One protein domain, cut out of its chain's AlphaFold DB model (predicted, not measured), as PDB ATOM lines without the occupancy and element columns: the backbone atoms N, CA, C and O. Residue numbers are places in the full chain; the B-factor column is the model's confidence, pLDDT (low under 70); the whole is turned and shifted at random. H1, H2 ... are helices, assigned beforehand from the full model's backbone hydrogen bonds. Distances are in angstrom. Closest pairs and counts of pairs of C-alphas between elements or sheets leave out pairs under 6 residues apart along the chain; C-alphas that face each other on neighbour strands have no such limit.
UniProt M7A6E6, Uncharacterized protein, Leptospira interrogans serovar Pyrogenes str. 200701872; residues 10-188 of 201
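AT A GLANCE: This is residues 10 to 188 of the 201 residues of an uncharacterized protein of Leptospira interrogans serovar Pyrogenes str. 200701872 (UniProt M7A6E6). Two long helices running opposite ways, H4 and H10, lie side by side as the core, and H3 and H9 over one side of them complete a bundle of four, H3 H4 H9 H10, loose where H9 and H10 meet only near their link. H1 and H7 cross the other side of the core; H11 packs near the first end of H4, H5 near the first end of H10, and H8 on H10. The 179 printed residues hold eleven named helices, H1 to H11 in chain order, and no named strand: the class is all helix. The whole is compact, with a radius of gyration of the C-alphas of 15.8 A and spans of 49 by 40 by 31 A.

HOW THE PARTS SIT: H1, residues 10 to 20, and H2, residues 27 to 31, touch only at the corner, and only just, with 3 pairs of C-alphas within 8 A, the closest Ile 20 and Ser 27 at 5.4 A. H3, residues 36 to 52, and H4, residues 56 to 74, form a helical hairpin at a shallow tilt of 20 degrees, opposite ways; the closest C-alphas, Leu 50 and Arg 59, are 5.6 A apart. H1 touches H4, C-alphas Ile 16 and Cys 68 being closest at 5.7 A. H2 touches H4 at Tyr 30 and Leu 69, closest C-alphas 5.9 A apart. H5, residues 79 to 89, touches H6, residues 101 to 104, closest C-alphas Val 79 and Ile 103, 6.8 A. H7, residues 106 to 117, touches H1 with residues 106 to 110 alone, closest C-alphas Leu 110 and Leu 13, 6.8 A. H9, residues 135 to 146, touches H3 at a shallow tilt of 20 degrees, opposite ways, closest C-alphas Leu 146 and Gly 40, 6.0 A. H10, residues 152 to 169, touches H4 at a shallow tilt of 29 degrees, opposite ways, closest C-alphas Ala 162 and Ala 67, 4.0 A. H10 and H7 touch about perpendicular, at 77 degrees, closest C-alphas Ala 163 and Thr 117, 4.6 A. H8, residues 122 to 127, touches H10, closest C-alphas Phe 123 and Gly 164, 4.8 A. H11, residues 174 to 182, touches H4, closest C-alphas Val 176 and Tyr 57, 6.0 A. H3 and H10 are apart. Every O i to N i+4 pair is within hydrogen-bond range in the helices but H6, too short for one.

IN THESE COORDINATES: H1 begins at C-alpha 10 (23.949, -37.346, 28.266). H3 is 25.0 A from first to last C-alpha, H4 27.0 A and H10 25.9 A. H11 ends at C-alpha 182 (8.949, -33.381, 23.153).

THE WHOLE: The two C-alphas farthest apart, Glu 98 and Gln 133, are 51.0 A apart. The printed part has no cut, and the link from H5 to H6, 11 residues, is long. Mean pLDDT of the printed part is 74.8; stretches under 70 include residues 31 to 41, 94 to 101 and 118 to 151.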
ATOM      1  N   ASN A  10      24.634 -36.169  27.745       89.44
ATOM      2  CA  ASN A  10      23.949 -37.346  28.266       89.44
ATOM      3  C   ASN A  10      22.451 -37.359  27.926       89.44
ATOM      4  O   ASN A  10      21.910 -38.414  27.610       89.44
ATOM      5  N   ASP A  11      21.782 -36.207  27.954       90.06
ATOM      6  CA  ASP A  11      20.360 -36.137  27.614       90.06
ATOM      7  C   ASP A  11      20.151 -36.252  26.103       90.06
ATOM      8  O   ASP A  11      19.242 -36.949  25.663       90.06
ATOM      9  N   ILE A  12      21.067 -35.717  25.292       91.31
ATOM     10  CA  ILE A  12      21.067 -35.960  23.841       91.31
ATOM     11  C   ILE A  12      21.253 -37.457  23.546       91.31
ATOM     12  O   ILE A  12      20.516 -38.018  22.744       91.31
ATOM     13  N   LEU A  13      22.179 -38.145  24.222       91.94
ATOM     14  CA  LEU A  13      22.377 -39.592  24.057       91.94
ATOM     15  C   LEU A  13      21.127 -40.399  24.436       91.94
ATOM     16  O   LEU A  13      20.810 -41.374  23.757       91.94
ATOM     17  N   LYS A  14      20.390 -39.992  25.477       92.00
ATOM     18  CA  LYS A  14      19.098 -40.608  25.825       92.00
ATOM     19  C   LYS A  14      18.052 -40.391  24.732       92.00
ATOM     20  O   LYS A  14      17.333 -41.332  24.420       92.00
ATOM     21  N   LEU A  15      17.992 -39.199  24.130       91.50
ATOM     22  CA  LEU A  15      17.117 -38.935  22.983       91.50
ATOM     23  C   LEU A  15      17.456 -39.877  21.817       91.50
ATOM     24  O   LEU A  15      16.562 -40.534  21.290       91.50
ATOM     25  N   ILE A  16      18.743 -40.011  21.473       92.00
ATOM     26  CA  ILE A  16      19.191 -40.956  20.436       92.00
ATOM     27  C   ILE A  16      18.779 -42.387  20.789       92.00
ATOM     28  O   ILE A  16      18.264 -43.100  19.933       92.00
ATOM     29  N   LYS A  17      18.965 -42.810  22.046       90.88
ATOM     30  CA  LYS A  17      18.568 -44.146  22.515       90.88
ATOM     31  C   LYS A  17      17.077 -44.404  22.296       90.88
ATOM     32  O   LYS A  17      16.726 -45.469  21.804       90.88
ATOM     33  N   VAL A  18      16.228 -43.440  22.644       88.75
ATOM     34  CA  VAL A  18      14.767 -43.520  22.493       88.75
ATOM     35  C   VAL A  18      14.369 -43.675  21.031       88.75
ATOM     36  O   VAL A  18      13.547 -44.525  20.709       88.75
ATOM     37  N   GLU A  19      14.971 -42.888  20.143       87.75
ATOM     38  CA  GLU A  19      14.708 -42.923  18.701       87.75
ATOM     39  C   GLU A  19      15.001 -44.291  18.080       87.75
ATOM     40  O   GLU A  19      14.214 -44.791  17.273       87.75
ATOM     41  N   ILE A  20      16.120 -44.901  18.478       85.56
ATOM     42  CA  ILE A  20      16.613 -46.153  17.896       85.56
ATOM     43  C   ILE A  20      16.141 -47.405  18.642       85.56
ATOM     44  O   ILE A  20      16.434 -48.514  18.190       85.56
ATOM     45  N   ASP A  21      15.459 -47.284  19.779       81.94
ATOM     46  CA  ASP A  21      14.961 -48.453  20.507       81.94
ATOM     47  C   ASP A  21      13.967 -49.244  19.640       81.94
ATOM     48  O   ASP A  21      13.219 -48.686  18.842       81.94
ATOM     49  N   SER A  22      13.949 -50.562  19.796       68.81
ATOM     50  CA  SER A  22      13.050 -51.481  19.091       68.81
ATOM     51  C   SER A  22      11.566 -51.122  19.243       68.81
ATOM     52  O   SER A  22      10.788 -51.311  18.310       68.81
ATOM     53  N   VAL A  23      11.194 -50.553  20.392       75.75
ATOM     54  CA  VAL A  23       9.831 -50.104  20.713       75.75
ATOM     55  C   VAL A  23       9.486 -48.726  20.137       75.75
ATOM     56  O   VAL A  23       8.335 -48.299  20.224       75.75
ATOM     57  N   SER A  24      10.458 -48.022  19.552       74.38
ATOM     58  CA  SER A  24      10.227 -46.736  18.897       74.38
ATOM     59  C   SER A  24       9.323 -46.914  17.671       74.38
ATOM     60  O   SER A  24       9.572 -47.809  16.861       74.38
ATOM     61  N   PRO A  25       8.331 -46.035  17.440       68.69
ATOM     62  CA  PRO A  25       7.563 -46.032  16.191       68.69
ATOM     63  C   PRO A  25       8.433 -45.692  14.968       68.69
ATOM     64  O   PRO A  25       8.025 -45.930  13.832       68.69
ATOM     65  N   LEU A  26       9.634 -45.148  15.195       70.12
ATOM     66  CA  LEU A  26      10.639 -44.856  14.176       70.12
ATOM     67  C   LEU A  26      11.695 -45.966  14.063       70.12
ATOM     68  O   LEU A  26      12.578 -45.867  13.213       70.12
ATOM     69  N   SER A  27      11.610 -47.037  14.863       69.56
ATOM     70  CA  SER A  27      12.594 -48.128  14.837       69.56
ATOM     71  C   SER A  27      12.712 -48.716  13.434       69.56
ATOM     72  O   SER A  27      13.810 -48.861  12.908       69.56
ATOM     73  N   ASP A  28      11.577 -48.918  12.771       68.06
ATOM     74  CA  ASP A  28      11.465 -49.314  11.373       68.06
ATOM     75  C   ASP A  28      12.250 -48.405  10.421       68.06
ATOM     76  O   ASP A  28      12.919 -48.900   9.521       68.06
ATOM     77  N   PHE A  29      12.207 -47.084  10.598       72.75
ATOM     78  CA  PHE A  29      12.947 -46.153   9.743       72.75
ATOM     79  C   PHE A  29      14.459 -46.406   9.827       72.75
ATOM     80  O   PHE A  29      15.135 -46.478   8.796       72.75
ATOM     81  N   TYR A  30      14.963 -46.632  11.041       73.94
ATOM     82  CA  TYR A  30      16.375 -46.915  11.291       73.94
ATOM     83  C   TYR A  30      16.765 -48.383  11.025       73.94
ATOM     84  O   TYR A  30      17.934 -48.656  10.758       73.94
ATOM     85  N   ASN A  31      15.803 -49.314  11.026       66.38
ATOM     86  CA  ASN A  31      16.007 -50.754  10.815       66.38
ATOM     87  C   ASN A  31      15.795 -51.205   9.348       66.38
ATOM     88  O   ASN A  31      16.281 -52.266   8.961       66.38
ATOM     89  N   ARG A  32      15.083 -50.434   8.507       56.97
ATOM     90  CA  ARG A  32      14.569 -50.884   7.189       56.97
ATOM     91  C   ARG A  32      15.585 -51.095   6.063       56.97
ATOM     92  O   ARG A  32      15.168 -51.544   5.002       56.97
ATOM     93  N   SER A  33      16.872 -50.789   6.207       49.25
ATOM     94  CA  SER A  33      17.852 -51.237   5.201       49.25
ATOM     95  C   SER A  33      19.283 -51.193   5.730       49.25
ATOM     96  O   SER A  33      19.949 -50.165   5.641       49.25
ATOM     97  N   LEU A  34      19.765 -52.335   6.212       52.66
ATOM     98  CA  LEU A  34      21.194 -52.669   6.292       52.66
ATOM     99  C   LEU A  34      21.678 -53.336   4.983       52.66
ATOM    100  O   LEU A  34      22.668 -54.059   4.960       52.66
ATOM    101  N   GLU A  35      20.978 -53.115   3.864       52.53
ATOM    102  CA  GLU A  35      21.535 -53.381   2.538       52.53
ATOM    103  C   GLU A  35      22.480 -52.223   2.204       52.53
ATOM    104  O   GLU A  35      22.055 -51.111   1.886       52.53
ATOM    105  N   HIS A  36      23.768 -52.494   2.397       52.16
ATOM    106  CA  HIS A  36      24.868 -51.545   2.570       52.16
ATOM    107  C   HIS A  36      24.901 -50.347   1.595       52.16
ATOM    108  O   HIS A  36      25.268 -49.247   2.005       52.16
ATOM    109  N   GLU A  37      24.457 -50.493   0.343       51.12
ATOM    110  CA  GLU A  37      24.426 -49.376  -0.616       51.12
ATOM    111  C   GLU A  37      23.275 -48.385  -0.376       51.12
ATOM    112  O   GLU A  37      23.505 -47.176  -0.333       51.12
ATOM    113  N   ILE A  38      22.039 -48.862  -0.182       60.91
ATOM    114  CA  ILE A  38      20.854 -47.995   0.005       60.91
ATOM    115  C   ILE A  38      21.005 -47.166   1.276       60.91
ATOM    116  O   ILE A  38      20.652 -45.987   1.328       60.91
ATOM    117  N   ALA A  39      21.568 -47.794   2.300       61.47
ATOM    118  CA  ALA A  39      21.840 -47.177   3.576       61.47
ATOM    119  C   ALA A  39      22.845 -46.009   3.411       61.47
ATOM    120  O   ALA A  39      22.585 -44.900   3.889       61.47
ATOM    121  N   GLY A  40      23.938 -46.213   2.658       65.44
ATOM    122  CA  GLY A  40      24.942 -45.186   2.332       65.44
ATOM    123  C   GLY A  40      24.342 -43.931   1.697       65.44
ATOM    124  O   GLY A  40      24.637 -42.810   2.118       65.44
ATOM    125  N   TYR A  41      23.434 -44.114   0.736       69.88
ATOM    126  CA  TYR A  41      22.729 -43.005   0.086       69.88
ATOM    127  C   TYR A  41      21.771 -42.258   1.019       69.88
ATOM    128  O   TYR A  41      21.582 -41.055   0.851       69.88
ATOM    129  N   ARG A  42      21.186 -42.922   2.023       74.62
ATOM    130  CA  ARG A  42      20.330 -42.246   3.016       74.62
ATOM    131  C   ARG A  42      21.129 -41.311   3.911       74.62
ATOM    132  O   ARG A  42      20.709 -40.180   4.133       74.62
ATOM    133  N   LEU A  43      22.285 -41.764   4.398       76.88
ATOM    134  CA  LEU A  43      23.168 -40.932   5.214       76.88
ATOM    135  C   LEU A  43      23.688 -39.730   4.414       76.88
ATOM    136  O   LEU A  43      23.727 -38.619   4.935       76.88
ATOM    137  N   LEU A  44      23.999 -39.936   3.131       74.31
ATOM    138  CA  LEU A  44      24.311 -38.854   2.199       74.31
ATOM    139  C   LEU A  44      23.154 -37.860   2.059       74.31
ATOM    140  O   LEU A  44      23.384 -36.660   2.161       74.31
ATOM    141  N   GLY A  45      21.935 -38.355   1.834       76.94
ATOM    142  CA  GLY A  45      20.737 -37.522   1.726       76.94
ATOM    143  C   GLY A  45      20.577 -36.622   2.945       76.94
ATOM    144  O   GLY A  45      20.502 -35.411   2.796       76.94
ATOM    145  N   LEU A  46      20.687 -37.185   4.150       82.06
ATOM    146  CA  LEU A  46      20.605 -36.409   5.390       82.06
ATOM    147  C   LEU A  46      21.723 -35.375   5.544       82.06
ATOM    148  O   LEU A  46      21.489 -34.307   6.103       82.06
ATOM    149  N   LEU A  47      22.935 -35.678   5.075       79.38
ATOM    150  CA  LEU A  47      24.038 -34.717   5.085       79.38
ATOM    151  C   LEU A  47      23.797 -33.574   4.092       79.38
ATOM    152  O   LEU A  47      24.108 -32.432   4.417       79.38
ATOM    153  N   CYS A  48      23.233 -33.855   2.916       75.94
ATOM    154  CA  CYS A  48      22.816 -32.825   1.964       75.94
ATOM    155  C   CYS A  48      21.666 -31.978   2.527       75.94
ATOM    156  O   CYS A  48      21.779 -30.755   2.557       75.94
ATOM    157  N   ASP A  49      20.621 -32.616   3.056       81.56
ATOM    158  CA  ASP A  49      19.465 -31.937   3.651       81.56
ATOM    159  C   ASP A  49      19.894 -31.034   4.816       81.56
ATOM    160  O   ASP A  49      19.435 -29.902   4.939       81.56
ATOM    161  N   LEU A  50      20.843 -31.483   5.644       83.25
ATOM    162  CA  LEU A  50      21.420 -30.682   6.726       83.25
ATOM    163  C   LEU A  50      22.102 -29.397   6.223       83.25
ATOM    164  O   LEU A  50      22.059 -28.379   6.919       83.25
ATOM    165  N   LEU A  51      22.739 -29.432   5.049       75.88
ATOM    166  CA  LEU A  51      23.378 -28.259   4.439       75.88
ATOM    167  C   LEU A  51      22.360 -27.289   3.841       75.88
ATOM    168  O   LEU A  51      22.602 -26.082   3.835       75.88
ATOM    169  N   GLU A  52      21.239 -27.811   3.355       79.00
ATOM    170  CA  GLU A  52      20.160 -27.028   2.751       79.00
ATOM    171  C   GLU A  52      19.124 -26.546   3.781       79.00
ATOM    172  O   GLU A  52      18.340 -25.643   3.493       79.00
ATOM    173  N   ALA A  53      19.150 -27.092   5.002       82.44
ATOM    174  CA  ALA A  53      18.221 -26.761   6.073       82.44
ATOM    175  C   ALA A  53      18.227 -25.262   6.413       82.44
ATOM    176  O   ALA A  53      19.241 -24.678   6.828       82.44
ATOM    177  N   ASP A  54      17.049 -24.651   6.316       85.50
ATOM    178  CA  ASP A  54      16.805 -23.222   6.516       85.50
ATOM    179  C   ASP A  54      16.439 -22.859   7.965       85.50
ATOM    180  O   ASP A  54      16.574 -21.705   8.378       85.50
ATOM    181  N   SER A  55      16.047 -23.849   8.772       89.56
ATOM    182  CA  SER A  55      15.624 -23.672  10.159       89.56
ATOM    183  C   SER A  55      16.466 -24.484  11.141       89.56
ATOM    184  O   SER A  55      16.917 -25.596  10.863       89.56
ATOM    185  N   ASN A  56      16.644 -23.945  12.350       86.00
ATOM    186  CA  ASN A  56      17.343 -24.655  13.424       86.00
ATOM    187  C   ASN A  56      16.618 -25.943  13.833       86.00
ATOM    188  O   ASN A  56      17.276 -26.917  14.176       86.00
ATOM    189  N   TYR A  57      15.285 -25.966  13.747       90.44
ATOM    190  CA  TYR A  57      14.500 -27.170  14.001       90.44
ATOM    191  C   TYR A  57      14.831 -28.286  12.999       90.44
ATOM    192  O   TYR A  57      15.165 -29.395  13.409       90.44
ATOM    193  N   SER A  58      14.815 -27.984  11.693       88.19
ATOM    194  CA  SER A  58      15.189 -28.950  10.649       88.19
ATOM    195  C   SER A  58      16.626 -29.442  10.839       88.19
ATOM    196  O   SER A  58      16.866 -30.647  10.810       88.19
ATOM    197  N   ARG A  59      17.575 -28.549  11.154       88.06
ATOM    198  CA  ARG A  59      18.960 -28.949  11.461       88.06
ATOM    199  C   ARG A  59      19.037 -29.927  12.630       88.06
ATOM    200  O   ARG A  59      19.726 -30.935  12.518       88.06
ATOM    201  N   VAL A  60      18.325 -29.666  13.728       89.94
ATOM    202  CA  VAL A  60      18.278 -30.576  14.887       89.94
ATOM    203  C   VAL A  60      17.693 -31.936  14.500       89.94
ATOM    204  O   VAL A  60      18.249 -32.959  14.902       89.94
ATOM    205  N   ALA A  61      16.638 -31.965  13.682       90.31
ATOM    206  CA  ALA A  61      16.052 -33.208  13.187       90.31
ATOM    207  C   ALA A  61      17.049 -34.013  12.335       90.31
ATOM    208  O   ALA A  61      17.316 -35.173  12.639       90.31
ATOM    209  N   HIS A  62      17.684 -33.391  11.334       89.25
ATOM    210  CA  HIS A  62      18.671 -34.069  10.485       89.25
ATOM    211  C   HIS A  62      19.882 -34.564  11.283       89.25
ATOM    212  O   HIS A  62      20.334 -35.689  11.078       89.25
ATOM    213  N   LEU A  63      20.384 -33.770  12.234       90.12
ATOM    214  CA  LEU A  63      21.485 -34.179  13.112       90.12
ATOM    215  C   LEU A  63      21.113 -35.367  13.992       90.12
ATOM    216  O   LEU A  63      21.916 -36.288  14.151       90.12
ATOM    217  N   THR A  64      19.894 -35.367  14.529       91.50
ATOM    218  CA  THR A  64      19.369 -36.487  15.311       91.50
ATOM    219  C   THR A  64      19.299 -37.742  14.445       91.50
ATOM    220  O   THR A  64      19.866 -38.767  14.817       91.50
ATOM    221  N   SER A  65      18.737 -37.652  13.237       89.62
ATOM    222  CA  SER A  65      18.675 -38.779  12.302       89.62
ATOM    223  C   SER A  65      20.058 -39.305  11.895       89.62
ATOM    224  O   SER A  65      20.242 -40.520  11.815       89.62
ATOM    225  N   ILE A  66      21.046 -38.427  11.680       88.06
ATOM    226  CA  ILE A  66      22.439 -38.815  11.387       88.06
ATOM    227  C   ILE A  66      23.035 -39.608  12.553       88.06
ATOM    228  O   ILE A  66      23.632 -40.666  12.335       88.06
ATOM    229  N   ALA A  67      22.864 -39.129  13.789       90.44
ATOM    230  CA  ALA A  67      23.359 -39.814  14.979       90.44
ATOM    231  C   ALA A  67      22.677 -41.176  15.180       90.44
ATOM    232  O   ALA A  67      23.362 -42.172  15.420       90.44
ATOM    233  N   CYS A  68      21.355 -41.239  15.010       89.94
ATOM    234  CA  CYS A  68      20.563 -42.463  15.113       89.94
ATOM    235  C   CYS A  68      20.972 -43.521  14.077       89.94
ATOM    236  O   CYS A  68      21.249 -44.664  14.442       89.94
ATOM    237  N   LEU A  69      21.064 -43.149  12.794       87.00
ATOM    238  CA  LEU A  69      21.483 -44.073  11.733       87.00
ATOM    239  C   LEU A  69      22.906 -44.579  11.949       87.00
ATOM    240  O   LEU A  69      23.152 -45.778  11.836       87.00
ATOM    241  N   SER A  70      23.825 -43.684  12.312       86.88
ATOM    242  CA  SER A  70      25.216 -44.051  12.572       86.88
ATOM    243  C   SER A  70      25.322 -45.044  13.734       86.88
ATOM    244  O   SER A  70      25.982 -46.073  13.601       86.88
ATOM    245  N   ALA A  71      24.618 -44.794  14.846       88.75
ATOM    246  CA  ALA A  71      24.572 -45.707  15.991       88.75
ATOM    247  C   ALA A  71      23.990 -47.076  15.617       88.75
ATOM    248  O   ALA A  71      24.548 -48.110  15.990       88.75
ATOM    249  N   LYS A  72      22.902 -47.105  14.836       85.75
ATOM    250  CA  LYS A  72      22.330 -48.368  14.359       85.75
ATOM    251  C   LYS A  72      23.275 -49.137  13.457       85.75
ATOM    252  O   LYS A  72      23.354 -50.352  13.573       85.75
ATOM    253  N   TRP A  73      24.031 -48.475  12.601       82.75
ATOM    254  CA  TRP A  73      24.951 -49.195  11.730       82.75
ATOM    255  C   TRP A  73      26.177 -49.716  12.442       82.75
ATOM    256  O   TRP A  73      26.630 -50.805  12.111       82.75
ATOM    257  N   ILE A  74      26.674 -48.997  13.448       85.12
ATOM    258  CA  ILE A  74      27.733 -49.512  14.320       85.12
ATOM    259  C   ILE A  74      27.314 -50.868  14.918       85.12
ATOM    260  O   ILE A  74      28.134 -51.779  14.946       85.12
ATOM    261  N   SER A  75      26.034 -51.057  15.284       81.88
ATOM    262  CA  SER A  75      25.531 -52.357  15.778       81.88
ATOM    263  C   SER A  75      25.554 -53.498  14.751       81.88
ATOM    264  O   SER A  75      25.439 -54.657  15.135       81.88
ATOM    265  N   GLY A  76      25.712 -53.192  13.459       79.50
ATOM    266  CA  GLY A  76      25.849 -54.186  12.393       79.50
ATOM    267  C   GLY A  76      27.282 -54.685  12.174       79.50
ATOM    268  O   GLY A  76      27.477 -55.640  11.424       79.50
ATOM    269  N   PHE A  77      28.286 -54.060  12.799       80.38
ATOM    270  CA  PHE A  77      29.677 -54.511  12.702       80.38
ATOM    271  C   PHE A  77      29.936 -55.729  13.589       80.38
ATOM    272  O   PHE A  77      29.278 -55.937  14.608       80.38
ATOM    273  N   SER A  78      30.937 -56.532  13.217       81.19
ATOM    274  CA  SER A  78      31.356 -57.656  14.051       81.19
ATOM    275  C   SER A  78      31.943 -57.165  15.375       81.19
ATOM    276  O   SER A  78      32.562 -56.096  15.439       81.19
ATOM    277  N   VAL A  79      31.805 -57.981  16.421       82.94
ATOM    278  CA  VAL A  79      32.387 -57.704  17.741       82.94
ATOM    279  C   VAL A  79      33.885 -57.425  17.625       82.94
ATOM    280  O   VAL A  79      34.374 -56.437  18.164       82.94
ATOM    281  N   GLU A  80      34.600 -58.228  16.840       83.69
ATOM    282  CA  GLU A  80      36.043 -58.093  16.623       83.69
ATOM    283  C   GLU A  80      36.400 -56.741  16.001       83.69
ATOM    284  O   GLU A  80      37.436 -56.159  16.324       83.69
ATOM    285  N   SER A  81      35.543 -56.218  15.120       82.44
ATOM    286  CA  SER A  81      35.766 -54.929  14.464       82.44
ATOM    287  C   SER A  81      35.662 -53.767  15.447       82.44
ATOM    288  O   SER A  81      36.460 -52.828  15.376       82.44
ATOM    289  N   ILE A  82      34.704 -53.850  16.372       82.81
ATOM    290  CA  ILE A  82      34.494 -52.852  17.423       82.81
ATOM    291  C   ILE A  82      35.612 -52.941  18.463       82.81
ATOM    292  O   ILE A  82      36.222 -51.921  18.768       82.81
ATOM    293  N   GLU A  83      35.955 -54.142  18.933       82.94
ATOM    294  CA  GLU A  83      37.058 -54.354  19.884       82.94
ATOM    295  C   GLU A  83      38.407 -53.890  19.321       82.94
ATOM    296  O   GLU A  83      39.219 -53.293  20.029       82.94
ATOM    297  N   HIS A  84      38.665 -54.146  18.036       82.50
ATOM    298  CA  HIS A  84      39.872 -53.654  17.377       82.50
ATOM    299  C   HIS A  84      39.956 -52.127  17.445       82.50
ATOM    300  O   HIS A  84      41.012 -51.573  17.756       82.50
ATOM    301  N   LEU A  85      38.835 -51.449  17.202       78.94
ATOM    302  CA  LEU A  85      38.784 -49.999  17.250       78.94
ATOM    303  C   LEU A  85      38.891 -49.471  18.689       78.94
ATOM    304  O   LEU A  85      39.661 -48.546  18.923       78.94
ATOM    305  N   GLU A  86      38.211 -50.079  19.665       80.00
ATOM    306  CA  GLU A  86      38.374 -49.753  21.092       80.00
ATOM    307  C   GLU A  86      39.848 -49.751  21.511       80.00
ATOM    308  O   GLU A  86      40.316 -48.797  22.137       80.00
ATOM    309  N   ASN A  87      40.593 -50.782  21.100       80.00
ATOM    310  CA  ASN A  87      42.018 -50.912  21.386       80.00
ATOM    311  C   ASN A  87      42.845 -49.787  20.750       80.00
ATOM    312  O   ASN A  87      43.706 -49.218  21.419       80.00
ATOM    313  N   ILE A  88      42.577 -49.434  19.487       74.44
ATOM    314  CA  ILE A  88      43.231 -48.296  18.813       74.44
ATOM    315  C   ILE A  88      42.971 -46.992  19.576       74.44
ATOM    316  O   ILE A  88      43.846 -46.132  19.677       74.44
ATOM    317  N   LEU A  89      41.763 -46.847  20.112       69.38
ATOM    318  CA  LEU A  89      41.289 -45.632  20.763       69.38
ATOM    319  C   LEU A  89      41.624 -45.569  22.258       69.38
ATOM    320  O   LEU A  89      41.377 -44.541  22.890       69.38
ATOM    321  N   GLY A  90      42.171 -46.644  22.834       72.31
ATOM    322  CA  GLY A  90      42.438 -46.748  24.268       72.31
ATOM    323  C   GLY A  90      41.167 -46.718  25.121       72.31
ATOM    324  O   GLY A  90      41.186 -46.200  26.238       72.31
ATOM    325  N   LEU A  91      40.053 -47.228  24.591       73.12
ATOM    326  CA  LEU A  91      38.767 -47.307  25.279       73.12
ATOM    327  C   LEU A  91      38.481 -48.740  25.725       73.12
ATOM    328  O   LEU A  91      38.916 -49.698  25.100       73.12
ATOM    329  N   SER A  92      37.727 -48.879  26.813       70.69
ATOM    330  CA  SER A  92      37.226 -50.168  27.288       70.69
ATOM    331  C   SER A  92      35.764 -50.012  27.676       70.69
ATOM    332  O   SER A  92      35.461 -49.412  28.712       70.69
ATOM    333  N   LEU A  93      34.849 -50.550  26.872       73.19
ATOM    334  CA  LEU A  93      33.440 -50.629  27.243       73.19
ATOM    335  C   LEU A  93      33.235 -51.643  28.384       73.19
ATOM    336  O   LEU A  93      33.957 -52.640  28.454       73.19
ATOM    337  N   PRO A  94      32.280 -51.411  29.305       65.31
ATOM    338  CA  PRO A  94      31.934 -52.381  30.340       65.31
ATOM    339  C   PRO A  94      31.363 -53.652  29.710       65.31
ATOM    340  O   PRO A  94      30.382 -53.589  28.968       65.31
ATOM    341  N   ARG A  95      31.965 -54.799  30.033       68.25
ATOM    342  CA  ARG A  95      31.584 -56.114  29.505       68.25
ATOM    343  C   ARG A  95      31.217 -57.029  30.667       68.25
ATOM    344  O   ARG A  95      31.938 -57.055  31.667       68.25
ATOM    345  N   ALA A  96      30.141 -57.801  30.537       60.25
ATOM    346  CA  ALA A  96      30.005 -59.005  31.351       60.25
ATOM    347  C   ALA A  96      31.071 -60.003  30.873       60.25
ATOM    348  O   ALA A  96      31.290 -60.135  29.671       60.25
ATOM    349  N   GLN A  97      31.755 -60.681  31.798       51.91
ATOM    350  CA  GLN A  97      32.922 -61.531  31.502       51.91
ATOM    351  C   GLN A  97      32.649 -62.649  30.475       51.91
ATOM    352  O   GLN A  97      33.593 -63.198  29.915       51.91
ATOM    353  N   GLU A  98      31.378 -62.956  30.211       56.19
ATOM    354  CA  GLU A  98      30.942 -64.073  29.373       56.19
ATOM    355  C   GLU A  98      30.218 -63.653  28.085       56.19
ATOM    356  O   GLU A  98      29.959 -64.515  27.248       56.19
ATOM    357  N   ASP A  99      29.926 -62.362  27.867       65.38
ATOM    358  CA  ASP A  99      29.058 -61.950  26.756       65.38
ATOM    359  C   ASP A  99      29.702 -60.929  25.812       65.38
ATOM    360  O   ASP A  99      29.686 -59.717  26.037       65.38
ATOM    361  N   ARG A 100      30.247 -61.439  24.704       65.19
ATOM    362  CA  ARG A 100      30.756 -60.627  23.592       65.19
ATOM    363  C   ARG A 100      29.651 -59.876  22.846       65.19
ATOM    364  O   ARG A 100      29.949 -58.838  22.268       65.19
ATOM    365  N   LEU A 101      28.403 -60.351  22.865       63.50
ATOM    366  CA  LEU A 101      27.284 -59.662  22.215       63.50
ATOM    367  C   LEU A 101      26.906 -58.383  22.962       63.50
ATOM    368  O   LEU A 101      26.449 -57.439  22.322       63.50
ATOM    369  N   SER A 102      27.206 -58.296  24.264       72.50
ATOM    370  CA  SER A 102      26.962 -57.084  25.059       72.50
ATOM    371  C   SER A 102      27.648 -55.830  24.499       72.50
ATOM    372  O   SER A 102      27.219 -54.710  24.768       72.50
ATOM    373  N   ILE A 103      28.698 -55.960  23.678       70.94
ATOM    374  CA  ILE A 103      29.334 -54.801  23.030       70.94
ATOM    375  C   ILE A 103      28.431 -54.142  21.975       70.94
ATOM    376  O   ILE A 103      28.544 -52.940  21.740       70.94
ATOM    377  N   LEU A 104      27.534 -54.920  21.358       78.62
ATOM    378  CA  LEU A 104      26.567 -54.459  20.359       78.62
ATOM    379  C   LEU A 104      25.320 -53.849  21.009       78.62
ATOM    380  O   LEU A 104      24.472 -53.299  20.304       78.62
ATOM    381  N   ASP A 105      25.221 -53.902  22.341       83.94
ATOM    382  CA  ASP A 105      24.164 -53.223  23.071       83.94
ATOM    383  C   ASP A 105      24.234 -51.720  22.815       83.94
ATOM    384  O   ASP A 105      25.292 -51.084  22.892       83.94
ATOM    385  N   THR A 106      23.064 -51.127  22.586       84.56
ATOM    386  CA  THR A 106      22.910 -49.695  22.315       84.56
ATOM    387  C   THR A 106      23.665 -48.823  23.323       84.56
ATOM    388  O   THR A 106      24.307 -47.852  22.935       84.56
ATOM    389  N   ASP A 107      23.645 -49.172  24.613       86.50
ATOM    390  CA  ASP A 107      24.333 -48.399  25.655       86.50
ATOM    391  C   ASP A 107      25.857 -48.399  25.493       86.50
ATOM    392  O   ASP A 107      26.513 -47.385  25.748       86.50
ATOM    393  N   ASN A 108      26.434 -49.509  25.043       85.81
ATOM    394  CA  ASN A 108      27.865 -49.633  24.808       85.81
ATOM    395  C   ASN A 108      28.285 -48.899  23.525       85.81
ATOM    396  O   ASN A 108      29.266 -48.153  23.539       85.81
ATOM    397  N   ILE A 109      27.472 -48.958  22.470       87.19
ATOM    398  CA  ILE A 109      27.674 -48.152  21.255       87.19
ATOM    399  C   ILE A 109      27.612 -46.650  21.567       87.19
ATOM    400  O   ILE A 109      28.486 -45.883  21.159       87.19
ATOM    401  N   LEU A 110      26.618 -46.206  22.337       89.19
ATOM    402  CA  LEU A 110      26.487 -44.797  22.715       89.19
ATOM    403  C   LEU A 110      27.639 -44.327  23.612       89.19
ATOM    404  O   LEU A 110      28.075 -43.181  23.494       89.19
ATOM    405  N   ARG A 111      28.190 -45.195  24.469       86.94
ATOM    406  CA  ARG A 111      29.414 -44.904  25.239       86.94
ATOM    407  C   ARG A 111      30.637 -44.741  24.340       86.94
ATOM    408  O   ARG A 111      31.403 -43.803  24.560       86.94
ATOM    409  N   LEU A 112      30.802 -45.602  23.333       86.75
ATOM    410  CA  LEU A 112      31.878 -45.500  22.340       86.75
ATOM    411  C   LEU A 112      31.823 -44.150  21.612       86.75
ATOM    412  O   LEU A 112      32.816 -43.419  21.571       86.75
ATOM    413  N   ILE A 113      30.635 -43.786  21.121       87.50
ATOM    414  CA  ILE A 113      30.354 -42.495  20.477       87.50
ATOM    415  C   ILE A 113      30.660 -41.339  21.440       87.50
ATOM    416  O   ILE A 113      31.393 -40.415  21.092       87.50
ATOM    417  N   ASN A 114      30.165 -41.400  22.679       87.19
ATOM    418  CA  ASN A 114      30.370 -40.346  23.673       87.19
ATOM    419  C   ASN A 114      31.852 -40.105  23.996       87.19
ATOM    420  O   ASN A 114      32.293 -38.960  24.119       87.19
ATOM    421  N   ALA A 115      32.637 -41.178  24.108       82.62
ATOM    422  CA  ALA A 115      34.076 -41.081  24.323       82.62
ATOM    423  C   ALA A 115      34.777 -40.321  23.186       82.62
ATOM    424  O   ALA A 115      35.784 -39.648  23.412       82.62
ATOM    425  N   HIS A 116      34.210 -40.371  21.979       77.62
ATOM    426  CA  HIS A 116      34.722 -39.656  20.820       77.62
ATOM    427  C   HIS A 116      34.271 -38.197  20.781       77.62
ATOM    428  O   HIS A 116      35.017 -37.368  20.261       77.62
ATOM    429  N   THR A 117      33.105 -37.838  21.335       71.19
ATOM    430  CA  THR A 117      32.469 -36.505  21.211       71.19
ATOM    431  C   THR A 117      33.403 -35.323  21.507       71.19
ATOM    432  O   THR A 117      33.263 -34.247  20.923       71.19
ATOM    433  N   ARG A 118      34.407 -35.513  22.371       62.41
ATOM    434  CA  ARG A 118      35.392 -34.482  22.751       62.41
ATOM    435  C   ARG A 118      36.496 -34.238  21.711       62.41
ATOM    436  O   ARG A 118      37.118 -33.181  21.742       62.41
ATOM    437  N   ASN A 119      36.722 -35.170  20.786       61.03
ATOM    438  CA  ASN A 119      37.828 -35.144  19.820       61.03
ATOM    439  C   ASN A 119      37.426 -34.620  18.426       61.03
ATOM    440  O   ASN A 119      38.235 -34.642  17.494       61.03
ATOM    441  N   PHE A 120      36.198 -34.114  18.253       56.94
ATOM    442  CA  PHE A 120      35.660 -33.809  16.925       56.94
ATOM    443  C   PHE A 120      36.186 -32.535  16.282       56.94
ATOM    444  O   PHE A 120      35.584 -31.466  16.355       56.94
ATOM    445  N   ARG A 121      37.277 -32.703  15.534       47.09
ATOM    446  CA  ARG A 121      37.701 -31.771  14.482       47.09
ATOM    447  C   ARG A 121      37.026 -32.061  13.135       47.09
ATOM    448  O   ARG A 121      36.759 -31.121  12.401       47.09
ATOM    449  N   LEU A 122      36.697 -33.321  12.827       48.53
ATOM    450  CA  LEU A 122      36.157 -33.733  11.517       48.53
ATOM    451  C   LEU A 122      34.738 -33.219  11.248       48.53
ATOM    452  O   LEU A 122      34.456 -32.725  10.165       48.53
ATOM    453  N   PHE A 123      33.853 -33.244  12.243       51.00
ATOM    454  CA  PHE A 123      32.501 -32.710  12.069       51.00
ATOM    455  C   PHE A 123      32.495 -31.189  11.863       51.00
ATOM    456  O   PHE A 123      31.686 -30.654  11.114       51.00
ATOM    457  N   ILE A 124      33.466 -30.487  12.459       45.34
ATOM    458  CA  ILE A 124      33.688 -29.059  12.208       45.34
ATOM    459  C   ILE A 124      34.099 -28.821  10.745       45.34
ATOM    460  O   ILE A 124      33.752 -27.778  10.210       45.34
ATOM    461  N   ILE A 125      34.752 -29.773  10.065       45.91
ATOM    462  CA  ILE A 125      35.053 -29.666   8.624       45.91
ATOM    463  C   ILE A 125      33.759 -29.711   7.791       45.91
ATOM    464  O   ILE A 125      33.632 -28.929   6.854       45.91
ATOM    465  N   PHE A 126      32.771 -30.527   8.180       46.00
ATOM    466  CA  PHE A 126      31.430 -30.527   7.572       46.00
ATOM    467  C   PHE A 126      30.600 -29.282   7.953       46.00
ATOM    468  O   PHE A 126      29.891 -28.724   7.126       46.00
ATOM    469  N   ALA A 127      30.700 -28.775   9.181       42.84
ATOM    470  CA  ALA A 127      29.955 -27.581   9.598       42.84
ATOM    471  C   ALA A 127      30.557 -26.255   9.073       42.84
ATOM    472  O   ALA A 127      29.840 -25.265   8.944       42.84
ATOM    473  N   ASN A 128      31.854 -26.218   8.731       41.62
ATOM    474  CA  ASN A 128      32.537 -25.067   8.111       41.62
ATOM    475  C   ASN A 128      32.491 -25.076   6.569       41.62
ATOM    476  O   ASN A 128      33.288 -24.396   5.914       41.62
ATOM    477  N   LEU A 129      31.544 -25.798   5.962       46.25
ATOM    478  CA  LEU A 129      31.380 -25.878   4.506       46.25
ATOM    479  C   LEU A 129      31.037 -24.540   3.818       46.25
ATOM    480  O   LEU A 129      31.047 -24.482   2.593       46.25
ATOM    481  N   ASN A 130      30.873 -23.442   4.566       40.44
ATOM    482  CA  ASN A 130      30.786 -22.085   4.014       40.44
ATOM    483  C   ASN A 130      32.014 -21.666   3.172       40.44
ATOM    484  O   ASN A 130      31.913 -20.705   2.420       40.44
ATOM    485  N   ASN A 131      33.152 -22.374   3.265       43.53
ATOM    486  CA  ASN A 131      34.382 -22.047   2.524       43.53
ATOM    487  C   ASN A 131      34.939 -23.171   1.627       43.53
ATOM    488  O   ASN A 131      35.995 -22.988   1.021       43.53
ATOM    489  N   PHE A 132      34.271 -24.323   1.506       46.47
ATOM    490  CA  PHE A 132      34.687 -25.372   0.564       46.47
ATOM    491  C   PHE A 132      33.886 -25.250  -0.730       46.47
ATOM    492  O   PHE A 132      32.663 -25.293  -0.718       46.47
ATOM    493  N   GLN A 133      34.578 -25.132  -1.866       46.94
ATOM    494  CA  GLN A 133      33.939 -24.840  -3.152       46.94
ATOM    495  C   GLN A 133      32.955 -25.923  -3.640       46.94
ATOM    496  O   GLN A 133      32.152 -25.605  -4.513       46.94
ATOM    497  N   ARG A 134      32.977 -27.162  -3.105       55.06
ATOM    498  CA  ARG A 134      32.040 -28.258  -3.452       55.06
ATOM    499  C   ARG A 134      31.879 -29.295  -2.320       55.06
ATOM    500  O   ARG A 134      32.532 -30.338  -2.350       55.06
ATOM    501  N   PRO A 135      30.991 -29.063  -1.337       51.59
ATOM    502  CA  PRO A 135      30.674 -30.021  -0.265       51.59
ATOM    503  C   PRO A 135      30.296 -31.424  -0.766       51.59
ATOM    504  O   PRO A 135      30.634 -32.442  -0.164       51.59
ATOM    505  N   GLN A 136      29.631 -31.457  -1.920       53.06
ATOM    506  CA  GLN A 136      29.123 -32.651  -2.587       53.06
ATOM    507  C   GLN A 136      30.240 -33.624  -3.006       53.06
ATOM    508  O   GLN A 136      30.034 -34.833  -2.968       53.06
ATOM    509  N   ASP A 137      31.435 -33.130  -3.351       56.69
ATOM    510  CA  ASP A 137      32.552 -33.979  -3.792       56.69
ATOM    511  C   ASP A 137      33.179 -34.756  -2.620       56.69
ATOM    512  O   ASP A 137      33.535 -35.926  -2.763       56.69
ATOM    513  N   TYR A 138      33.249 -34.142  -1.434       55.81
ATOM    514  CA  TYR A 138      33.690 -34.811  -0.203       55.81
ATOM    515  C   TYR A 138      32.653 -35.812   0.304       55.81
ATOM    516  O   TYR A 138      33.002 -36.935   0.666       55.81
ATOM    517  N   LEU A 139      31.375 -35.432   0.270       56.16
ATOM    518  CA  LEU A 139      30.268 -36.333   0.586       56.16
ATOM    519  C   LEU A 139      30.253 -37.560  -0.344       56.16
ATOM    520  O   LEU A 139      30.025 -38.680   0.101       56.16
ATOM    521  N   ARG A 140      30.609 -37.385  -1.621       56.12
ATOM    522  CA  ARG A 140      30.767 -38.487  -2.579       56.12
ATOM    523  C   ARG A 140      31.957 -39.399  -2.262       56.12
ATOM    524  O   ARG A 140      31.837 -40.614  -2.406       56.12
ATOM    525  N   GLN A 141      33.092 -38.852  -1.819       58.59
ATOM    526  CA  GLN A 141      34.232 -39.658  -1.354       58.59
ATOM    527  C   GLN A 141      33.871 -40.468  -0.105       58.59
ATOM    528  O   GLN A 141      34.215 -41.643  -0.014       58.59
ATOM    529  N   PHE A 142      33.126 -39.869   0.822       59.97
ATOM    530  CA  PHE A 142      32.570 -40.560   1.982       59.97
ATOM    531  C   PHE A 142      31.686 -41.754   1.563       59.97
ATOM    532  O   PHE A 142      31.860 -42.865   2.058       59.97
ATOM    533  N   CYS A 143      30.825 -41.580   0.554       55.88
ATOM    534  CA  CYS A 143      30.024 -42.665  -0.032       55.88
ATOM    535  C   CYS A 143      30.843 -43.760  -0.724       55.88
ATOM    536  O   CYS A 143      30.473 -44.932  -0.670       55.88
ATOM    537  N   HIS A 144      31.969 -43.419  -1.353       58.31
ATOM    538  CA  HIS A 144      32.851 -44.439  -1.917       58.31
ATOM    539  C   HIS A 144      33.449 -45.341  -0.834       58.31
ATOM    540  O   HIS A 144      33.501 -46.556  -1.029       58.31
ATOM    541  N   HIS A 145      33.813 -44.790   0.328       59.19
ATOM    542  CA  HIS A 145      34.262 -45.592   1.469       59.19
ATOM    543  C   HIS A 145      33.143 -46.484   2.036       59.19
ATOM    544  O   HIS A 145      33.410 -47.624   2.408       59.19
ATOM    545  N   LEU A 146      31.891 -46.011   2.017       57.91
ATOM    546  CA  LEU A 146      30.700 -46.766   2.437       57.91
ATOM    547  C   LEU A 146      30.418 -48.013   1.578       57.91
ATOM    548  O   LEU A 146      29.951 -49.022   2.098       57.91
ATOM    549  N   SER A 147      30.721 -47.971   0.278       54.47
ATOM    550  CA  SER A 147      30.496 -49.102  -0.644       54.47
ATOM    551  C   SER A 147      31.499 -50.265  -0.490       54.47
ATOM    552  O   SER A 147      31.297 -51.341  -1.054       54.47
ATOM    553  N   GLY A 148      32.578 -50.078   0.285       54.22
ATOM    554  CA  GLY A 148      33.613 -51.086   0.550       54.22
ATOM    555  C   GLY A 148      33.374 -51.830   1.868       54.22
ATOM    556  O   GLY A 148      33.749 -51.359   2.937       54.22
ATOM    557  N   ASN A 149      32.769 -53.012   1.798       53.44
ATOM    558  CA  ASN A 149      31.974 -53.594   2.884       53.44
ATOM    559  C   ASN A 149      32.695 -54.180   4.132       53.44
ATOM    560  O   ASN A 149      32.104 -54.969   4.856       53.44
ATOM    561  N   VAL A 150      33.966 -53.863   4.421       55.38
ATOM    562  CA  VAL A 150      34.681 -54.425   5.600       55.38
ATOM    563  C   VAL A 150      35.801 -53.495   6.097       55.38
ATOM    564  O   VAL A 150      36.919 -53.932   6.362       55.38
ATOM    565  N   CYS A 151      35.573 -52.180   6.155       68.25
ATOM    566  CA  CYS A 151      36.649 -51.255   6.524       68.25
ATOM    567  C   CYS A 151      36.483 -50.692   7.941       68.25
ATOM    568  O   CYS A 151      35.496 -50.020   8.230       68.25
ATOM    569  N   HIS A 152      37.493 -50.865   8.804       71.69
ATOM    570  CA  HIS A 152      37.588 -50.145  10.086       71.69
ATOM    571  C   HIS A 152      37.494 -48.618   9.912       71.69
ATOM    572  O   HIS A 152      37.056 -47.926  10.828       71.69
ATOM    573  N   LEU A 153      37.860 -48.097   8.731       74.19
ATOM    574  CA  LEU A 153      37.678 -46.688   8.379       74.19
ATOM    575  C   LEU A 153      36.200 -46.292   8.365       74.19
ATOM    576  O   LEU A 153      35.861 -45.252   8.911       74.19
ATOM    577  N   LEU A 154      35.319 -47.147   7.835       76.50
ATOM    578  CA  LEU A 154      33.883 -46.883   7.835       76.50
ATOM    579  C   LEU A 154      33.316 -46.868   9.261       76.50
ATOM    580  O   LEU A 154      32.536 -45.987   9.611       76.50
ATOM    581  N   LEU A 155      33.724 -47.819  10.106       80.75
ATOM    582  CA  LEU A 155      33.306 -47.835  11.509       80.75
ATOM    583  C   LEU A 155      33.726 -46.541  12.228       80.75
ATOM    584  O   LEU A 155      32.922 -45.925  12.930       80.75
ATOM    585  N   LEU A 156      34.969 -46.104  12.011       80.06
ATOM    586  CA  LEU A 156      35.484 -44.847  12.543       80.06
ATOM    587  C   LEU A 156      34.704 -43.638  12.006       80.06
ATOM    588  O   LEU A 156      34.359 -42.742  12.771       80.06
ATOM    589  N   ASP A 157      34.383 -43.625  10.718       79.12
ATOM    590  CA  ASP A 157      33.595 -42.583  10.060       79.12
ATOM    591  C   ASP A 157      32.171 -42.464  10.623       79.12
ATOM    592  O   ASP A 157      31.688 -41.357  10.863       79.12
ATOM    593  N   LEU A 158      31.511 -43.586  10.911       83.12
ATOM    594  CA  LEU A 158      30.184 -43.605  11.536       83.12
ATOM    595  C   LEU A 158      30.229 -43.082  12.974       83.12
ATOM    596  O   LEU A 158      29.403 -42.250  13.358       83.12
ATOM    597  N   ILE A 159      31.221 -43.506  13.762       85.44
ATOM    598  CA  ILE A 159      31.463 -42.942  15.099       85.44
ATOM    599  C   ILE A 159      31.703 -41.438  14.982       85.44
ATOM    600  O   ILE A 159      31.189 -40.659  15.789       85.44
ATOM    601  N   ASN A 160      32.427 -41.029  13.938       80.81
ATOM    602  CA  ASN A 160      32.752 -39.639  13.704       80.81
ATOM    603  C   ASN A 160      31.533 -38.770  13.405       80.81
ATOM    604  O   ASN A 160      31.384 -37.676  13.959       80.81
ATOM    605  N   LEU A 161      30.645 -39.264  12.552       82.56
ATOM    606  CA  LEU A 161      29.398 -38.588  12.236       82.56
ATOM    607  C   LEU A 161      28.473 -38.506  13.444       82.56
ATOM    608  O   LEU A 161      27.970 -37.423  13.739       82.56
ATOM    609  N   ALA A 162      28.285 -39.611  14.168       88.69
ATOM    610  CA  ALA A 162      27.386 -39.647  15.317       88.69
ATOM    611  C   ALA A 162      27.808 -38.648  16.394       88.69
ATOM    612  O   ALA A 162      27.030 -37.801  16.837       88.69
ATOM    613  N   ALA A 163      29.070 -38.720  16.799       86.06
ATOM    614  CA  ALA A 163      29.577 -37.899  17.879       86.06
ATOM    615  C   ALA A 163      29.755 -36.431  17.453       86.06
ATOM    616  O   ALA A 163      29.555 -35.517  18.256       86.06
ATOM    617  N   GLY A 164      30.030 -36.188  16.172       83.06
ATOM    618  CA  GLY A 164      29.955 -34.869  15.568       83.06
ATOM    619  C   GLY A 164      28.558 -34.248  15.624       83.06
ATOM    620  O   GLY A 164      28.405 -33.120  16.100       83.06
ATOM    621  N   ALA A 165      27.537 -35.002  15.216       87.62
ATOM    622  CA  ALA A 165      26.149 -34.561  15.255       87.62
ATOM    623  C   ALA A 165      25.697 -34.251  16.690       87.62
ATOM    624  O   ALA A 165      25.178 -33.165  16.943       87.62
ATOM    625  N   ILE A 166      25.998 -35.132  17.650       90.19
ATOM    626  CA  ILE A 166      25.716 -34.922  19.083       90.19
ATOM    627  C   ILE A 166      26.409 -33.657  19.610       90.19
ATOM    628  O   ILE A 166      25.791 -32.842  20.300       90.19
ATOM    629  N   SER A 167      27.682 -33.458  19.258       84.88
ATOM    630  CA  SER A 167      28.429 -32.251  19.624       84.88
ATOM    631  C   SER A 167      27.767 -30.989  19.070       84.88
ATOM    632  O   SER A 167      27.709 -29.971  19.761       84.88
ATOM    633  N   TRP A 168      27.230 -31.033  17.849       85.75
ATOM    634  CA  TRP A 168      26.575 -29.867  17.263       85.75
ATOM    635  C   TRP A 168      25.204 -29.598  17.870       85.75
ATOM    636  O   TRP A 168      24.933 -28.446  18.203       85.75
ATOM    637  N   ILE A 169      24.399 -30.640  18.111       89.12
ATOM    638  CA  ILE A 169      23.121 -30.536  18.835       89.12
ATOM    639  C   ILE A 169      23.332 -29.820  20.175       89.12
ATOM    640  O   ILE A 169      22.591 -28.896  20.493       89.12
ATOM    641  N   SER A 170      24.401 -30.152  20.912       87.50
ATOM    642  CA  SER A 170      24.711 -29.525  22.212       87.50
ATOM    643  C   SER A 170      24.986 -28.013  22.166       87.50
ATOM    644  O   SER A 170      25.066 -27.372  23.213       87.50
ATOM    645  N   LYS A 171      25.143 -27.437  20.966       85.56
ATOM    646  CA  LYS A 171      25.386 -26.003  20.739       85.56
ATOM    647  C   LYS A 171      24.137 -25.240  20.291       85.56
ATOM    648  O   LYS A 171      24.215 -24.021  20.162       85.56
ATOM    649  N   PHE A 172      23.030 -25.925  20.001       86.19
ATOM    650  CA  PHE A 172      21.772 -25.260  19.666       86.19
ATOM    651  C   PHE A 172      21.118 -24.651  20.908       86.19
ATOM    652  O   PHE A 172      21.429 -25.015  22.041       86.19
ATOM    653  N   ASP A 173      20.188 -23.726  20.668       87.44
ATOM    654  CA  ASP A 173      19.274 -23.247  21.702       87.44
ATOM    655  C   ASP A 173      18.516 -24.441  22.307       87.44
ATOM    656  O   ASP A 173      17.947 -25.266  21.579       87.44
ATOM    657  N   SER A 174      18.527 -24.536  23.638       88.00
ATOM    658  CA  SER A 174      17.915 -25.644  24.366       88.00
ATOM    659  C   SER A 174      16.417 -25.752  24.103       88.00
ATOM    660  O   SER A 174      15.899 -26.865  24.053       88.00
ATOM    661  N   THR A 175      15.728 -24.636  23.853       89.38
ATOM    662  CA  THR A 175      14.295 -24.625  23.537       89.38
ATOM    663  C   THR A 175      14.005 -25.378  22.244       89.38
ATOM    664  O   THR A 175      13.132 -26.237  22.233       89.38
ATOM    665  N   VAL A 176      14.792 -25.153  21.187       89.56
ATOM    666  CA  VAL A 176      14.614 -25.814  19.881       89.56
ATOM    667  C   VAL A 176      14.800 -27.324  20.008       89.56
ATOM    668  O   VAL A 176      13.999 -28.097  19.480       89.56
ATOM    669  N   VAL A 177      15.834 -27.751  20.738       89.19
ATOM    670  CA  VAL A 177      16.128 -29.176  20.943       89.19
ATOM    671  C   VAL A 177      15.068 -29.839  21.819       89.19
ATOM    672  O   VAL A 177      14.614 -30.934  21.492       89.19
ATOM    673  N   LYS A 178      14.606 -29.168  22.879       90.25
ATOM    674  CA  LYS A 178      13.509 -29.658  23.727       90.25
ATOM    675  C   LYS A 178      12.188 -29.735  22.958       90.25
ATOM    676  O   LYS A 178      11.475 -30.721  23.104       90.25
ATOM    677  N   THR A 179      11.873 -28.758  22.102       89.62
ATOM    678  CA  THR A 179      10.682 -28.799  21.234       89.62
ATOM    679  C   THR A 179      10.715 -30.009  20.312       89.62
ATOM    680  O   THR A 179       9.716 -30.721  20.232       89.62
ATOM    681  N   TYR A 180      11.855 -30.271  19.664       89.62
ATOM    682  CA  TYR A 180      12.038 -31.497  18.887       89.62
ATOM    683  C   TYR A 180      11.836 -32.728  19.772       89.62
ATOM    684  O   TYR A 180      10.993 -33.561  19.481       89.62
ATOM    685  N   ALA A 181      12.538 -32.821  20.900       87.50
ATOM    686  CA  ALA A 181      12.488 -34.004  21.748       87.50
ATOM    687  C   ALA A 181      11.091 -34.288  22.330       87.50
ATOM    688  O   ALA A 181      10.711 -35.444  22.511       87.50
ATOM    689  N   ASN A 182      10.297 -33.251  22.599       86.06
ATOM    690  CA  ASN A 182       8.949 -33.381  23.153       86.06
ATOM    691  C   ASN A 182       7.958 -34.072  22.208       86.06
ATOM    692  O   ASN A 182       6.948 -34.586  22.690       86.06
ATOM    693  N   ILE A 183       8.251 -34.186  20.905       84.88
ATOM    694  CA  ILE A 183       7.436 -35.010  19.993       84.88
ATOM    695  C   ILE A 183       7.435 -36.491  20.409       84.88
ATOM    696  O   ILE A 183       6.494 -37.216  20.094       84.88
ATOM    697  N   HIS A 184       8.452 -36.934  21.157       82.00
ATOM    698  CA  HIS A 184       8.558 -38.293  21.694       82.00
ATOM    699  C   HIS A 184       7.822 -38.473  23.036       82.00
ATOM    700  O   HIS A 184       7.872 -39.551  23.634       82.00
ATOM    701  N   GLY A 185       7.121 -37.442  23.522       82.50
ATOM    702  CA  GLY A 185       6.276 -37.510  24.713       82.50
ATOM    703  C   GLY A 185       7.034 -38.001  25.947       82.50
ATOM    704  O   GLY A 185       8.154 -37.573  26.195       82.50
ATOM    705  N   ALA A 186       6.434 -38.927  26.703       81.25
ATOM    706  CA  ALA A 186       6.978 -39.471  27.956       81.25
ATOM    707  C   ALA A 186       8.347 -40.168  27.825       81.25
ATOM    708  O   ALA A 186       9.004 -40.411  28.834       81.25
ATOM    709  N   LEU A 187       8.772 -40.498  26.603       81.31
ATOM    710  CA  LEU A 187      10.079 -41.097  26.339       81.31
ATOM    711  C   LEU A 187      11.184 -40.042  26.209       81.31
ATOM    712  O   LEU A 187      12.360 -40.384  26.284       81.31
ATOM    713  N   SER A 188      10.833 -38.766  26.022       83.94
ATOM    714  CA  SER A 188      11.809 -37.681  25.943       83.94
ATOM    715  C   SER A 188      12.623 -37.594  27.239       83.94
ATOM    716  O   SER A 188      12.049 -37.619  28.329       83.94
TER     717      SER A 188